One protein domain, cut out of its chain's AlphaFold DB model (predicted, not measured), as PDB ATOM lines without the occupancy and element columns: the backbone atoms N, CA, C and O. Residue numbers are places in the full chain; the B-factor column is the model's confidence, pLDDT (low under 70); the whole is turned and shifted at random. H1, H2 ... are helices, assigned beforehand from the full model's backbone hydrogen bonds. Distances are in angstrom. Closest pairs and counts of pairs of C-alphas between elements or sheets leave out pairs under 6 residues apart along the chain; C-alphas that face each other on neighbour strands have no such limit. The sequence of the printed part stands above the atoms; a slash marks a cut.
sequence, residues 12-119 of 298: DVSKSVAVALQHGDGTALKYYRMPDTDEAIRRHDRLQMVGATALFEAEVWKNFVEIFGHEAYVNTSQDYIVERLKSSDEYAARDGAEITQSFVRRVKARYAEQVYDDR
ATOM      1  N   ASP A  12     -30.909  -4.557  10.964       65.44
ATOM      2  CA  ASP A  12     -30.708  -5.889  10.394       65.44
ATOM      3  C   ASP A  12     -29.228  -6.242  10.171       65.44
ATOM      4  O   ASP A  12     -28.840  -7.395  10.351       65.44
ATOM      5  N   VAL A  13     -28.371  -5.256   9.869       64.94
ATOM      6  CA  VAL A  13     -26.913  -5.462   9.753       64.94
ATOM      7  C   VAL A  13     -26.285  -5.655  11.136       64.94
ATOM      8  O   VAL A  13     -25.430  -6.515  11.321       64.94
ATOM      9  N   SER A  14     -26.739  -4.912  12.147       63.00
ATOM     10  CA  SER A  14     -26.278  -5.122  13.526       63.00
ATOM     11  C   SER A  14     -26.731  -6.476  14.082       63.00
ATOM     12  O   SER A  14     -25.966  -7.120  14.801       63.00
ATOM     13  N   LYS A  15     -27.935  -6.942  13.722       64.25
ATOM     14  CA  LYS A  15     -28.429  -8.282  14.076       64.25
ATOM     15  C   LYS A  15     -27.589  -9.390  13.443       64.25
ATOM     16  O   LYS A  15     -27.219 -10.324  14.144       64.25
ATOM     17  N   SER A  16     -27.232  -9.285  12.160       65.00
ATOM     18  CA  SER A  16     -26.406 -10.311  11.506       65.00
ATOM     19  C   SER A  16     -24.994 -10.400  12.101       65.00
ATOM     20  O   SER A  16     -24.483 -11.503  12.290       65.00
ATOM     21  N   VAL A  17     -24.401  -9.266  12.492       63.41
ATOM     22  CA  VAL A  17     -23.128  -9.225  13.236       63.41
ATOM     23  C   VAL A  17     -23.262  -9.885  14.610       63.41
ATOM     24  O   VAL A  17     -22.387 -10.649  15.008       63.41
ATOM     25  N   ALA A  18     -24.356  -9.647  15.332       64.38
ATOM     26  CA  ALA A  18     -24.570 -10.282  16.630       64.38
ATOM     27  C   ALA A  18     -24.793 -11.791  16.528       64.38
ATOM     28  O   ALA A  18     -24.224 -12.525  17.329       64.38
ATOM     29  N   VAL A  19     -25.525 -12.261  15.514       69.19
ATOM     30  CA  VAL A  19     -25.659 -13.696  15.219       69.19
ATOM     31  C   VAL A  19     -24.291 -14.313  14.913       69.19
ATOM     32  O   VAL A  19     -23.960 -15.358  15.468       69.19
ATOM     33  N   ALA A  20     -23.462 -13.648  14.100       71.12
ATOM     34  CA  ALA A  20     -22.105 -14.108  13.793       71.12
ATOM     35  C   ALA A  20     -21.193 -14.166  15.035       71.12
ATOM     36  O   ALA A  20     -20.311 -15.019  15.111       71.12
ATOM     37  N   LEU A  21     -21.428 -13.293  16.017       71.38
ATOM     38  CA  LEU A  21     -20.714 -13.250  17.296       71.38
ATOM     39  C   LEU A  21     -21.407 -14.050  18.416       71.38
ATOM     40  O   LEU A  21     -20.939 -14.016  19.549       71.38
ATOM     41  N   GLN A  22     -22.498 -14.773  18.124       80.56
ATOM     42  CA  GLN A  22     -23.298 -15.550  19.089       80.56
ATOM     43  C   GLN A  22     -23.906 -14.722  20.240       80.56
ATOM     44  O   GLN A  22     -24.140 -15.222  21.340       80.56
ATOM     45  N   HIS A  23     -24.172 -13.441  20.008       78.25
ATOM     46  CA  HIS A  23     -24.794 -12.539  20.975       78.25
ATOM     47  C   HIS A  23     -26.296 -12.377  20.688       78.25
ATOM     48  O   HIS A  23     -26.731 -12.442  19.542       78.25
ATOM     49  N   GLY A  24     -27.099 -12.123  21.728       72.31
ATOM     50  CA  GLY A  24     -28.536 -11.864  21.571       72.31
ATOM     51  C   GLY A  24     -28.853 -10.505  20.928       72.31
ATOM     52  O   GLY A  24     -28.096  -9.542  21.074       72.31
ATOM     53  N   ASP A  25     -30.017 -10.399  20.280       61.09
ATOM     54  CA  ASP A  25     -30.475  -9.203  19.547       61.09
ATOM     55  C   ASP A  25     -30.446  -7.907  20.376       61.09
ATOM     56  O   ASP A  25     -30.099  -6.837  19.870       61.09
ATOM     57  N   GLY A  26     -30.762  -7.988  21.673       63.22
ATOM     58  CA  GLY A  26     -30.699  -6.840  22.585       63.22
ATOM     59  C   GLY A  26     -29.275  -6.310  22.799       63.22
ATOM     60  O   GLY A  26     -29.073  -5.104  22.946       63.22
ATOM     61  N   THR A  27     -28.273  -7.189  22.755       63.19
ATOM     62  CA  THR A  27     -26.847  -6.839  22.819       63.19
ATOM     63  C   THR A  27     -26.405  -6.173  21.512       63.19
ATOM     64  O   THR A  27     -25.657  -5.196  21.533       63.19
ATOM     65  N   ALA A  28     -26.948  -6.632  20.381       58.50
ATOM     66  CA  ALA A  28     -26.683  -6.100  19.046       58.50
ATOM     67  C   ALA A  28     -27.086  -4.638  18.876       58.50
ATOM     68  O   ALA A  28     -26.286  -3.793  18.472       58.50
ATOM     69  N   LEU A  29     -28.335  -4.340  19.231       58.62
ATOM     70  CA  LEU A  29     -28.915  -3.005  19.125       58.62
ATOM     71  C   LEU A  29     -28.259  -1.996  20.071       58.62
ATOM     72  O   LEU A  29     -28.285  -0.799  19.788       58.62
ATOM     73  N   LYS A  30     -27.672  -2.471  21.176       64.06
ATOM     74  CA  LYS A  30     -27.068  -1.626  22.212       64.06
ATOM     75  C   LYS A  30     -25.574  -1.372  21.996       64.06
ATOM     76  O   LYS A  30     -25.122  -0.267  22.273       64.06
ATOM     77  N   TYR A  31     -24.825  -2.362  21.503       59.84
ATOM     78  CA  TYR A  31     -23.358  -2.293  21.429       59.84
ATOM     79  C   TYR A  31     -22.780  -2.388  20.010       59.84
ATOM     80  O   TYR A  31     -21.662  -1.928  19.794       59.84
ATOM     81  N   TYR A  32     -23.517  -2.939  19.038       59.41
ATOM     82  CA  TYR A  32     -23.045  -3.147  17.653       59.41
ATOM     83  C   TYR A  32     -23.794  -2.298  16.629       59.41
ATOM     84  O   TYR A  32     -23.727  -2.545  15.420       59.41
ATOM     85  N   ARG A  33     -24.529  -1.289  17.101       60.94
ATOM     86  CA  ARG A  33     -25.150  -0.307  16.223       60.94
ATOM     87  C   ARG A  33     -24.048   0.577  15.657       60.94
ATOM     88  O   ARG A  33     -23.555   1.482  16.330       60.94
ATOM     89  N   MET A  34     -23.637   0.263  14.433       59.91
ATOM     90  CA  MET A  34     -22.781   1.153  13.667       59.91
ATOM     91  C   MET A  34     -23.518   2.489  13.541       59.91
ATOM     92  O   MET A  34     -24.722   2.479  13.259       59.91
ATOM     93  N   PRO A  35     -22.856   3.621  13.828       61.00
ATOM     94  CA  PRO A  35     -23.458   4.921  13.597       61.00
ATOM     95  C   PRO A  35     -23.939   5.004  12.147       61.00
ATOM     96  O   PRO A  35     -23.327   4.411  11.253       61.00
ATOM     97  N   ASP A  36     -25.043   5.715  11.931       67.62
ATOM     98  CA  ASP A  36     -25.496   6.021  10.577       67.62
ATOM     99  C   ASP A  36     -24.373   6.720   9.795       67.62
ATOM    100  O   ASP A  36     -23.479   7.319  10.399       67.62
ATOM    101  N   THR A  37     -24.398   6.647   8.469       68.44
ATOM    102  CA  THR A  37     -23.332   7.190   7.616       68.44
ATOM    103  C   THR A  37     -23.070   8.667   7.937       68.44
ATOM    104  O   THR A  37     -21.917   9.064   8.095       68.44
ATOM    105  N   ASP A  38     -24.124   9.451   8.172       70.81
ATOM    106  CA  ASP A  38     -24.026  10.866   8.552       70.81
ATOM    107  C   ASP A  38     -23.418  11.059   9.952       70.81
ATOM    108  O   ASP A  38     -22.594  11.944  10.186       70.81
ATOM    109  N   GLU A  39     -23.779  10.193  10.902       72.44
ATOM    110  CA  GLU A  39     -23.217  10.199  12.253       72.44
ATOM    111  C   GLU A  39     -21.722   9.841  12.221       72.44
ATOM    112  O   GLU A  39     -20.931  10.440  12.953       72.44
ATOM    113  N   ALA A  40     -21.326   8.899  11.363       74.25
ATOM    114  CA  ALA A  40     -19.943   8.490  11.163       74.25
ATOM    115  C   ALA A  40     -19.103   9.601  10.517       74.25
ATOM    116  O   ALA A  40     -18.020   9.894  11.025       74.25
ATOM    117  N   ILE A  41     -19.620  10.260   9.472       76.62
ATOM    118  CA  ILE A  41     -18.978  11.419   8.827       76.62
ATOM    119  C   ILE A  41     -18.768  12.530   9.854       76.62
ATOM    120  O   ILE A  41     -17.640  12.946  10.096       76.62
ATOM    121  N   ARG A  42     -19.818  12.915  10.585       84.56
ATOM    122  CA  ARG A  42     -19.711  13.964  11.606       84.56
ATOM    123  C   ARG A  42     -18.714  13.621  12.722       84.56
ATOM    124  O   ARG A  42     -18.032  14.511  13.231       84.56
ATOM    125  N   ARG A  43     -18.597  12.348  13.123       82.94
ATOM    126  CA  ARG A  43     -17.559  11.915  14.082       82.94
ATOM    127  C   ARG A  43     -16.161  11.988  13.479       82.94
ATOM    128  O   ARG A  43     -15.238  12.379  14.187       82.94
ATOM    129  N   HIS A  44     -16.007  11.618  12.211       82.94
ATOM    130  CA  HIS A  44     -14.741  11.731  11.497       82.94
ATOM    131  C   HIS A  44     -14.287  13.190  11.411       82.94
ATOM    132  O   HIS A  44     -13.177  13.495  11.840       82.94
ATOM    133  N   ASP A  45     -15.167  14.097  10.988       84.31
ATOM    134  CA  ASP A  45     -14.869  15.530  10.885       84.31
ATOM    135  C   ASP A  45     -14.479  16.116  12.245       84.31
ATOM    136  O   ASP A  45     -13.504  16.860  12.367       84.31
ATOM    137  N   ARG A  46     -15.183  15.713  13.313       86.12
ATOM    138  CA  ARG A  46     -14.833  16.129  14.676       86.12
ATOM    139  C   ARG A  46     -13.456  15.616  15.101       86.12
ATOM    140  O   ARG A  46     -12.729  16.350  15.764       86.12
ATOM    141  N   LEU A  47     -13.086  14.386  14.744       87.06
ATOM    142  CA  LEU A  47     -11.753  13.844  15.034       87.06
ATOM    143  C   LEU A  47     -10.658  14.580  14.254       87.06
ATOM    144  O   LEU A  47      -9.619  14.889  14.837       87.06
ATOM    145  N   GLN A  48     -10.900  14.899  12.980       85.94
ATOM    146  CA  GLN A  48      -9.967  15.674  12.159       85.94
ATOM    147  C   GLN A  48      -9.732  17.063  12.752       85.94
ATOM    148  O   GLN A  48      -8.587  17.448  12.969       85.94
ATOM    149  N   MET A  49     -10.804  17.766  13.121       89.44
ATOM    150  CA  MET A  49     -10.725  19.064  13.792       89.44
ATOM    151  C   MET A  49      -9.934  18.990  15.106       89.44
ATOM    152  O   MET A  49      -9.088  19.844  15.367       89.44
ATOM    153  N   VAL A  50     -10.164  17.968  15.940       87.12
ATOM    154  CA  VAL A  50      -9.409  17.783  17.195       87.12
ATOM    155  C   VAL A  50      -7.920  17.561  16.915       87.12
ATOM    156  O   VAL A  50      -7.079  18.150  17.595       87.12
ATOM    157  N   GLY A  51      -7.586  16.754  15.903       86.12
ATOM    158  CA  GLY A  51      -6.203  16.532  15.477       86.12
ATOM    159  C   GLY A  51      -5.538  17.808  14.957       86.12
ATOM    160  O   GLY A  51      -4.446  18.157  15.407       86.12
ATOM    161  N   ALA A  52      -6.218  18.538  14.069       85.69
ATOM    162  CA  ALA A  52      -5.752  19.809  13.522       85.69
ATOM    163  C   ALA A  52      -5.536  20.854  14.625       85.69
ATOM    164  O   ALA A  52      -4.490  21.500  14.665       85.69
ATOM    165  N   THR A  53      -6.469  20.948  15.577       88.00
ATOM    166  CA  THR A  53      -6.385  21.861  16.726       88.00
ATOM    167  C   THR A  53      -5.188  21.535  17.617       88.00
ATOM    168  O   THR A  53      -4.446  22.433  17.999       88.00
ATOM    169  N   ALA A  54      -4.942  20.257  17.924       87.69
ATOM    170  CA  ALA A  54      -3.803  19.866  18.756       87.69
ATOM    171  C   ALA A  54      -2.450  20.190  18.095       87.69
ATOM    172  O   ALA A  54      -1.514  20.613  18.776       87.69
ATOM    173  N   LEU A  55      -2.346  20.006  16.775       89.69
ATOM    174  CA  LEU A  55      -1.144  20.356  16.014       89.69
ATOM    175  C   LEU A  55      -0.938  21.870  15.953       89.69
ATOM    176  O   LEU A  55       0.167  22.329  16.231       89.69
ATOM    177  N   PHE A  56      -2.005  22.624  15.678       92.25
ATOM    178  CA  PHE A  56      -2.000  24.085  15.718       92.25
ATOM    179  C   PHE A  56      -1.508  24.607  17.076       92.25
ATOM    180  O   PHE A  56      -0.550  25.375  17.133       92.25
ATOM    181  N   GLU A  57      -2.090  24.138  18.186       89.81
ATOM    182  CA  GLU A  57      -1.669  24.562  19.525       89.81
ATOM    183  C   GLU A  57      -0.185  24.252  19.786       89.81
ATOM    184  O   GLU A  57       0.523  25.055  20.392       89.81
ATOM    185  N   ALA A  58       0.304  23.094  19.330       90.00
ATOM    186  CA  ALA A  58       1.699  22.701  19.500       90.00
ATOM    187  C   ALA A  58       2.668  23.562  18.674       90.00
ATOM    188  O   ALA A  58       3.774  23.842  19.139       90.00
ATOM    189  N   GLU A  59       2.282  23.974  17.467       90.62
ATOM    190  CA  GLU A  59       3.079  24.857  16.607       90.62
ATOM    191  C   GLU A  59       3.135  26.276  17.165       90.62
ATOM    192  O   GLU A  59       4.225  26.832  17.293       90.62
ATOM    193  N   VAL A  60       2.007  26.799  17.650       91.38
ATOM    194  CA  VAL A  60       1.959  28.098  18.336       91.38
ATOM    195  C   VAL A  60       2.905  28.139  19.536       91.38
ATOM    196  O   VAL A  60       3.550  29.156  19.775       91.38
ATOM    197  N   TRP A  61       3.037  27.049  20.299       90.62
ATOM    198  CA  TRP A  61       3.991  27.017  21.413       90.62
ATOM    199  C   TRP A  61       5.452  27.025  20.971       90.62
ATOM    200  O   TRP A  61       6.288  27.589  21.676       90.62
ATOM    201  N   LYS A  62       5.769  26.408  19.831       91.50
ATOM    202  CA  LYS A  62       7.130  26.420  19.277       91.50
ATOM    203  C   LYS A  62       7.499  27.810  18.768       91.50
ATOM    204  O   LYS A  62       8.592  28.281  19.062       91.50
ATOM    205  N   ASN A  63       6.557  28.473  18.105       90.75
ATOM    206  CA  ASN A  63       6.764  29.768  17.456       90.75
ATOM    207  C   ASN A  63       6.231  30.934  18.303       90.75
ATOM    208  O   ASN A  63       5.988  32.028  17.805       90.75
ATOM    209  N   PHE A  64       6.052  30.722  19.610       88.75
ATOM    210  CA  PHE A  64       5.360  31.667  20.486       88.75
ATOM    211  C   PHE A  64       5.957  33.079  20.433       88.75
ATOM    212  O   PHE A  64       5.230  34.066  20.346       88.75
ATOM    213  N   VAL A  65       7.289  33.172  20.457       86.56
ATOM    214  CA  VAL A  65       8.013  34.450  20.414       86.56
ATOM    215  C   VAL A  65       7.884  35.122  19.045       86.56
ATOM    216  O   VAL A  65       7.828  36.343  18.980       86.56
ATOM    217  N   GLU A  66       7.781  34.362  17.957       88.44
ATOM    218  CA  GLU A  66       7.602  34.914  16.607       88.44
ATOM    219  C   GLU A  66       6.177  35.456  16.410       88.44
ATOM    220  O   GLU A  66       5.982  36.532  15.844       88.44
ATOM    221  N   ILE A  67       5.178  34.751  16.952       87.50
ATOM    222  CA  ILE A  67       3.769  35.146  16.863       87.50
ATOM    223  C   ILE A  67       3.483  36.358  17.752       87.50
ATOM    224  O   ILE A  67       2.812  37.295  17.325       87.50
ATOM    225  N   PHE A  68       3.958  36.360  18.998       86.25
ATOM    226  CA  PHE A  68       3.556  37.370  19.983       86.25
ATOM    227  C   PHE A  68       4.635  38.407  20.311       86.25
ATOM    228  O   PHE A  68       4.318  39.425  20.932       86.25
ATOM    229  N   GLY A  69       5.882  38.183  19.900       85.19
ATOM    230  CA  GLY A  69       7.008  39.043  20.250       85.19
ATOM    231  C   GLY A  69       7.351  39.008  21.741       85.19
ATOM    232  O   GLY A  69       6.888  38.157  22.507       85.19
ATOM    233  N   HIS A  70       8.172  39.970  22.157       83.56
ATOM    234  CA  HIS A  70       8.509  40.235  23.554       83.56
ATOM    235  C   HIS A  70       8.288  41.724  23.831       83.56
ATOM    236  O   HIS A  70       9.210  42.527  23.740       83.56
ATOM    237  N   GLU A  71       7.036  42.107  24.088       78.62
ATOM    238  CA  GLU A  71       6.659  43.514  24.227       78.62
ATOM    239  C   GLU A  71       5.869  43.755  25.521       78.62
ATOM    240  O   GLU A  71       4.698  43.398  25.664       78.62
ATOM    241  N   ALA A  72       6.506  44.419  26.487       72.31
ATOM    242  CA  ALA A  72       5.925  44.652  27.807       72.31
ATOM    243  C   ALA A  72       4.672  45.556  27.789       72.31
ATOM    244  O   ALA A  72       3.769  45.370  28.611       72.31
ATOM    245  N   TYR A  73       4.581  46.489  26.833       67.75
ATOM    246  CA  TYR A  73       3.494  47.474  26.717       67.75
ATOM    247  C   TYR A  73       2.227  46.957  26.022       67.75
ATOM    248  O   TYR A  73       1.199  47.636  26.048       67.75
ATOM    249  N   VAL A  74       2.265  45.769  25.413       72.19
ATOM    250  CA  VAL A  74       1.136  45.262  24.624       72.19
ATOM    251  C   VAL A  74      -0.059  44.924  25.511       72.19
ATOM    252  O   VAL A  74       0.056  44.280  26.562       72.19
ATOM    253  N   ASN A  75      -1.244  45.336  25.053       67.25
ATOM    254  CA  ASN A  75      -2.508  44.959  25.665       67.25
ATOM    255  C   ASN A  75      -2.798  43.474  25.403       67.25
ATOM    256  O   ASN A  75      -3.142  43.077  24.295       67.25
ATOM    257  N   THR A  76      -2.711  42.650  26.443       71.88
ATOM    258  CA  THR A  76      -3.001  41.207  26.386       71.88
ATOM    259  C   THR A  76      -4.497  40.911  26.542       71.88
ATOM    260  O   THR A  76      -4.890  40.080  27.372       71.88
ATOM    261  N   SER A  77      -5.352  41.633  25.813       78.44
ATOM    262  CA  SER A  77      -6.784  41.325  25.756       78.44
ATOM    263  C   SER A  77      -7.008  39.984  25.046       78.44
ATOM    264  O   SER A  77      -6.160  39.510  24.289       78.44
ATOM    265  N   GLN A  78      -8.144  39.334  25.312       80.88
ATOM    266  CA  GLN A  78      -8.469  38.072  24.633       80.88
ATOM    267  C   GLN A  78      -8.631  38.284  23.126       80.88
ATOM    268  O   GLN A  78      -8.132  37.469  22.355       80.88
ATOM    269  N   ASP A  79      -9.247  39.396  22.724       84.19
ATOM    270  CA  ASP A  79      -9.459  39.734  21.316       84.19
ATOM    271  C   ASP A  79      -8.132  39.915  20.579       84.19
ATOM    272  O   ASP A  79      -7.940  39.316  19.525       84.19
ATOM    273  N   TYR A  80      -7.169  40.620  21.190       85.44
ATOM    274  CA  TYR A  80      -5.827  40.776  20.628       85.44
ATOM    275  C   TYR A  80      -5.147  39.422  20.398       85.44
ATOM    276  O   TYR A  80      -4.602  39.163  19.328       85.44
ATOM    277  N   ILE A  81      -5.215  38.523  21.385       87.56
ATOM    278  CA  ILE A  81      -4.621  37.186  21.270       87.56
ATOM    279  C   ILE A  81      -5.290  36.392  20.144       87.56
ATOM    280  O   ILE A  81      -4.601  35.741  19.365       87.56
ATOM    281  N   VAL A  82      -6.618  36.448  20.038       90.31
ATOM    282  CA  VAL A  82      -7.361  35.749  18.982       90.31
ATOM    283  C   VAL A  82      -7.010  36.302  17.602       90.31
ATOM    284  O   VAL A  82      -6.780  35.514  16.687       90.31
ATOM    285  N   GLU A  83      -6.942  37.621  17.432       90.38
ATOM    286  CA  GLU A  83      -6.535  38.247  16.169       90.38
ATOM    287  C   GLU A  83      -5.107  37.862  15.782       90.38
ATOM    288  O   GLU A  83      -4.845  37.530  14.620       90.38
ATOM    289  N   ARG A  84      -4.190  37.816  16.755       89.50
ATOM    290  CA  ARG A  84      -2.813  37.400  16.487       89.50
ATOM    291  C   ARG A  84      -2.699  35.934  16.095       89.50
ATOM    292  O   ARG A  84      -1.948  35.618  15.183       89.50
ATOM    293  N   LEU A  85      -3.475  35.059  16.731       91.19
ATOM    294  CA  LEU A  85      -3.531  33.643  16.368       91.19
ATOM    295  C   LEU A  85      -4.149  33.440  14.981       91.19
ATOM    296  O   LEU A  85      -3.639  32.648  14.204       91.19
ATOM    297  N   LYS A  86      -5.217  34.169  14.638       91.38
ATOM    298  CA  LYS A  86      -5.855  34.068  13.312       91.38
ATOM    299  C   LYS A  86      -4.982  34.579  12.170       91.38
ATOM    300  O   LYS A  86      -5.151  34.130  11.043       91.38
ATOM    301  N   SER A  87      -4.111  35.544  12.449       90.25
ATOM    302  CA  SER A  87      -3.165  36.100  11.474       90.25
ATOM    303  C   SER A  87      -1.844  35.332  11.407       90.25
ATOM    304  O   SER A  87      -0.949  35.755  10.682       90.25
ATOM    305  N   SER A  88      -1.705  34.237  12.159       89.62
ATOM    306  CA  SER A  88      -0.478  33.449  12.204       89.62
ATOM    307  C   SER A  88      -0.435  32.389  11.099       89.62
ATOM    308  O   SER A  88      -1.464  31.825  10.705       89.62
ATOM    309  N   ASP A  89       0.770  32.094  10.613       89.38
ATOM    310  CA  ASP A  89       0.990  31.085   9.572       89.38
ATOM    311  C   ASP A  89       0.604  29.680  10.063       89.38
ATOM    312  O   ASP A  89       0.140  28.847   9.286       89.38
ATOM    313  N   GLU A  90       0.718  29.423  11.370       89.19
ATOM    314  CA  GLU A  90       0.317  28.166  12.010       89.19
ATOM    315  C   GLU A  90      -1.188  27.929  11.900       89.19
ATOM    316  O   GLU A  90      -1.622  26.794  11.704       89.19
ATOM    317  N   TYR A  91      -1.997  28.986  12.012       89.00
ATOM    318  CA  TYR A  91      -3.438  28.870  11.821       89.00
ATOM    319  C   TYR A  91      -3.775  28.655  10.342       89.00
ATOM    320  O   TYR A  91      -4.584  27.789  10.012       89.00
ATOM    321  N   ALA A  92      -3.103  29.379   9.439       88.75
ATOM    322  CA  ALA A  92      -3.292  29.226   7.996       88.75
ATOM    323  C   ALA A  92      -2.887  27.832   7.477       88.75
ATOM    324  O   ALA A  92      -3.500  27.313   6.546       88.75
ATOM    325  N   ALA A  93      -1.883  27.199   8.091       87.38
ATOM    326  CA  ALA A  93      -1.409  25.865   7.725       87.38
ATOM    327  C   ALA A  93      -2.330  24.721   8.194       87.38
ATOM    328  O   ALA A  93      -2.145  23.570   7.778       87.38
ATOM    329  N   ARG A  94      -3.300  24.995   9.077       87.19
ATOM    330  CA  ARG A  94      -4.129  23.982   9.746       87.19
ATOM    331  C   ARG A  94      -5.610  24.210   9.465       87.19
ATOM    332  O   ARG A  94      -6.354  24.709  10.307       87.19
ATOM    333  N   ASP A  95      -6.038  23.775   8.282       83.56
ATOM    334  CA  ASP A  95      -7.451  23.809   7.902       83.56
ATOM    335  C   ASP A  95      -8.314  23.002   8.894       83.56
ATOM    336  O   ASP A  95      -7.953  21.898   9.313       83.56
ATOM    337  N   GLY A  96      -9.436  23.584   9.319       82.81
ATOM    338  CA  GLY A  96     -10.335  23.003  10.321       82.81
ATOM    339  C   GLY A  96      -9.872  23.071  11.787       82.81
ATOM    340  O   GLY A  96     -10.529  22.469  12.638       82.81
ATOM    341  N   ALA A  97      -8.782  23.772  12.123       88.62
ATOM    342  CA  ALA A  97      -8.401  24.013  13.521       88.62
ATOM    343  C   ALA A  97      -9.322  25.046  14.204       88.62
ATOM    344  O   ALA A  97      -9.694  26.058  13.613       88.62
ATOM    345  N   GLU A  98      -9.658  24.827  15.480       89.06
ATOM    346  CA  GLU A  98     -10.455  25.768  16.280       89.06
ATOM    347  C   GLU A  98      -9.601  26.473  17.341       89.06
ATOM    348  O   GLU A  98      -8.891  25.844  18.126       89.06
ATOM    349  N   ILE A  99      -9.733  27.799  17.447       89.88
ATOM    350  CA  ILE A  99      -9.135  28.558  18.552       89.88
ATOM    351  C   ILE A  99     -10.049  28.451  19.773       89.88
ATOM    352  O   ILE A  99     -11.088  29.110  19.870       89.88
ATOM    353  N   THR A 100      -9.654  27.621  20.733       88.50
ATOM    354  CA  THR A 100     -10.429  27.406  21.957       88.50
ATOM    355  C   THR A 100     -10.183  28.505  22.996       88.50
ATOM    356  O   THR A 100      -9.076  29.016  23.167       88.50
ATOM    357  N   GLN A 101     -11.212  28.837  23.781       85.06
ATOM    358  CA  GLN A 101     -11.092  29.813  24.876       85.06
ATOM    359  C   GLN A 101     -10.105  29.369  25.966       85.06
ATOM    360  O   GLN A 101      -9.415  30.187  26.576       85.06
ATOM    361  N   SER A 102     -10.009  28.062  26.219       84.44
ATOM    362  CA  SER A 102      -9.013  27.493  27.130       84.44
ATOM    363  C   SER A 102      -7.590  27.708  26.614       84.44
ATOM    364  O   SER A 102      -6.695  28.000  27.411       84.44
ATOM    365  N   PHE A 103      -7.367  27.612  25.302       87.81
ATOM    366  CA  PHE A 103      -6.072  27.900  24.697       87.81
ATOM    367  C   PHE A 103      -5.701  29.378  24.793       87.81
ATOM    368  O   PHE A 103      -4.627  29.689  25.303       87.81
ATOM    369  N   VAL A 104      -6.620  30.287  24.453       87.25
ATOM    370  CA  VAL A 104      -6.414  31.743  24.594       87.25
ATOM    371  C   VAL A 104      -6.018  32.113  26.028       87.25
ATOM    372  O   VAL A 104      -5.090  32.891  26.240       87.25
ATOM    373  N   ARG A 105      -6.657  31.508  27.041       82.25
ATOM    374  CA  ARG A 105      -6.286  31.713  28.454       82.25
ATOM    375  C   ARG A 105      -4.865  31.243  28.773       82.25
ATOM    376  O   ARG A 105      -4.164  31.927  29.516       82.25
ATOM    377  N   ARG A 106      -4.434  30.100  28.227       82.31
ATOM    378  CA  ARG A 106      -3.063  29.590  28.408       82.31
ATOM    379  C   ARG A 106      -2.037  30.495  27.729       82.31
ATOM    380  O   ARG A 106      -1.036  30.827  28.353       82.31
ATOM    381  N   VAL A 107      -2.310  30.934  26.502       86.38
ATOM    382  CA  VAL A 107      -1.467  31.887  25.760       86.38
ATOM    383  C   VAL A 107      -1.326  33.197  26.533       86.38
ATOM    384  O   VAL A 107      -0.208  33.655  26.756       86.38
ATOM    385  N   LYS A 108      -2.436  33.747  27.046       84.38
ATOM    386  CA  LYS A 108      -2.429  34.949  27.897       84.38
ATOM    387  C   LYS A 108      -1.527  34.775  29.121       84.38
ATOM    388  O   LYS A 108      -0.731  35.659  29.422       84.38
ATOM    389  N   ALA A 109      -1.653  33.647  29.822       79.62
ATOM    390  CA  ALA A 109      -0.852  33.358  31.008       79.62
ATOM    391  C   ALA A 109       0.642  33.243  30.676       79.62
ATOM    392  O   ALA A 109       1.463  33.833  31.373       79.62
ATOM    393  N   ARG A 110       0.989  32.547  29.585       81.44
ATOM    394  CA  ARG A 110       2.378  32.417  29.134       81.44
ATOM    395  C   ARG A 110       2.983  33.758  28.736       81.44
ATOM    396  O   ARG A 110       4.116  34.040  29.106       81.44
ATOM    397  N   TYR A 111       2.233  34.592  28.017       83.44
ATOM    398  CA  TYR A 111       2.708  35.922  27.647       83.44
ATOM    399  C   TYR A 111       2.963  36.772  28.892       83.44
ATOM    400  O   TYR A 111       4.013  37.391  29.013       83.44
ATOM    401  N   ALA A 112       2.029  36.760  29.849       75.31
ATOM    402  CA  ALA A 112       2.172  37.497  31.100       75.31
ATOM    403  C   ALA A 112       3.393  37.053  31.920       75.31
ATOM    404  O   ALA A 112       4.023  37.903  32.535       75.31
ATOM    405  N   GLU A 113       3.726  35.760  31.911       75.25
ATOM    406  CA  GLU A 113       4.954  35.227  32.511       75.25
ATOM    407  C   GLU A 113       6.203  35.720  31.766       75.25
ATOM    408  O   GLU A 113       7.152  36.168  32.398       75.25
ATOM    409  N   GLN A 114       6.191  35.687  30.430       78.50
ATOM    410  CA  GLN A 114       7.341  36.070  29.610       78.50
ATOM    411  C   GLN A 114       7.757  37.532  29.810       78.50
ATOM    412  O   GLN A 114       8.947  37.808  29.882       78.50
ATOM    413  N   VAL A 115       6.796  38.456  29.863       76.56
ATOM    414  CA  VAL A 115       7.074  39.897  30.002       76.56
ATOM    415  C   VAL A 115       6.925  40.388  31.446       76.56
ATOM    416  O   VAL A 115       6.781  41.587  31.671       76.56
ATOM    417  N   TYR A 116       6.880  39.481  32.430       69.44
ATOM    418  CA  TYR A 116       6.643  39.839  33.833       69.44
ATOM    419  C   TYR A 116       7.719  40.793  34.363       69.44
ATOM    420  O   TYR A 116       7.374  41.859  34.869       69.44
ATOM    421  N   ASP A 117       8.992  40.419  34.225       65.62
ATOM    422  CA  ASP A 117      10.115  41.167  34.800       65.62
ATOM    423  C   ASP A 117      10.213  42.569  34.178       65.62
ATOM    424  O   ASP A 117      10.165  43.562  34.898       65.62
ATOM    425  N   ASP A 118      10.176  42.662  32.845       70.06
ATOM    426  CA  ASP A 118      10.173  43.936  32.114       70.06
ATOM    427  C   ASP A 118       9.032  44.865  32.544       70.06
ATOM    428  O   ASP A 118       9.196  46.078  32.684       70.06
ATOM    429  N   ARG A 119       7.839  44.302  32.762       70.12
ATOM    430  CA  ARG A 119       6.682  45.068  33.233       70.12
ATOM    431  C   ARG A 119       6.916  45.619  34.632       70.12
ATOM    432  O   ARG A 119       6.571  46.773  34.886       70.12
TER     433      ARG A 119
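AT A GLANCE: This is residues 12 to 119 of the 298 residues of an uncharacterized protein of Acyrthosiphon pisum (UniProt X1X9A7). The domain is a long rod with a small head at one end and a larger lobe at the other: the helix H3 is the shaft, H1 and H2 make the small head beyond its first residues, and H4 to H7 gather about its last part, with H8 at the far tip. Residues 36 to 42, of which 37 to 42 belong to H3, stand free between head and lobe. The printed part has 108 residues with eight named helices, H1 to H8 in that order, and no named strand; its class is all helix. It is extended, with a radius of gyration of the C-alphas of 22.4 A and spans of 70 by 24 by 21 A.

HOW THE PARTS SIT: Begin at H3, residues 37 to 62. With residues 56 to 60 alone it touches H6, residues 89 to 92; the closest C-alphas, of Phe 56 and Glu 90, are 6.0 A apart. H7, residues 101 to 114, is close to H3 but not clearly touching, at 7.6 A between the C-alphas of Glu 57 and Phe 103; the two run the same way at a shallow tilt of 5 degrees. With residues 104 to 108 alone H7 touches H5, residues 78 to 86, about perpendicular at 82 degrees; Ile 81 and Val 104 have the closest C-alphas, 6.6 A apart. H5 and H4, residues 64 to 68, only just touch, with 3 pairs of C-alphas within 8 A, the closest those of Ile 67 and Arg 84 at 7.0 A. H8, residues 116 to 119, and H7 meet only through their link. Look at the other end for H1, residues 12 to 20, and H2, residues 25 to 31: they touch, about perpendicular at 78 degrees, with the C-alphas of Ala 18 and Ala 28 closest at 5.3 A. H2 and H3 are apart. In H1, H2, H3, H4, H5 and H7 every O i to N i+4 pair is within hydrogen-bond range; H6 and H8 are too short for such a pair.

IN THESE COORDINATES: Find C-alpha 37 at (-23.332, 7.190, 7.616); from there H3 runs 37.9 A to C-alpha 62 at (7.130, 26.420, 19.277). H7 measures 20.0 A, H1 12.4 A, H5 12.3 A and H2 10.1 A. H4, H6 and H8 are shorter. H8 ends at C-alpha 119, at (6.682, 45.068, 33.233).

THE WHOLE: The two C-alphas farthest apart, those of Val 19 and Asp 118, are 69.9 A apart. The printed part has no cut, and no link is long. The mean pLDDT of the printed part is 79.4; residues 12 to 19, 25 to 37, 73, 75 and 116 to 117 are under 70.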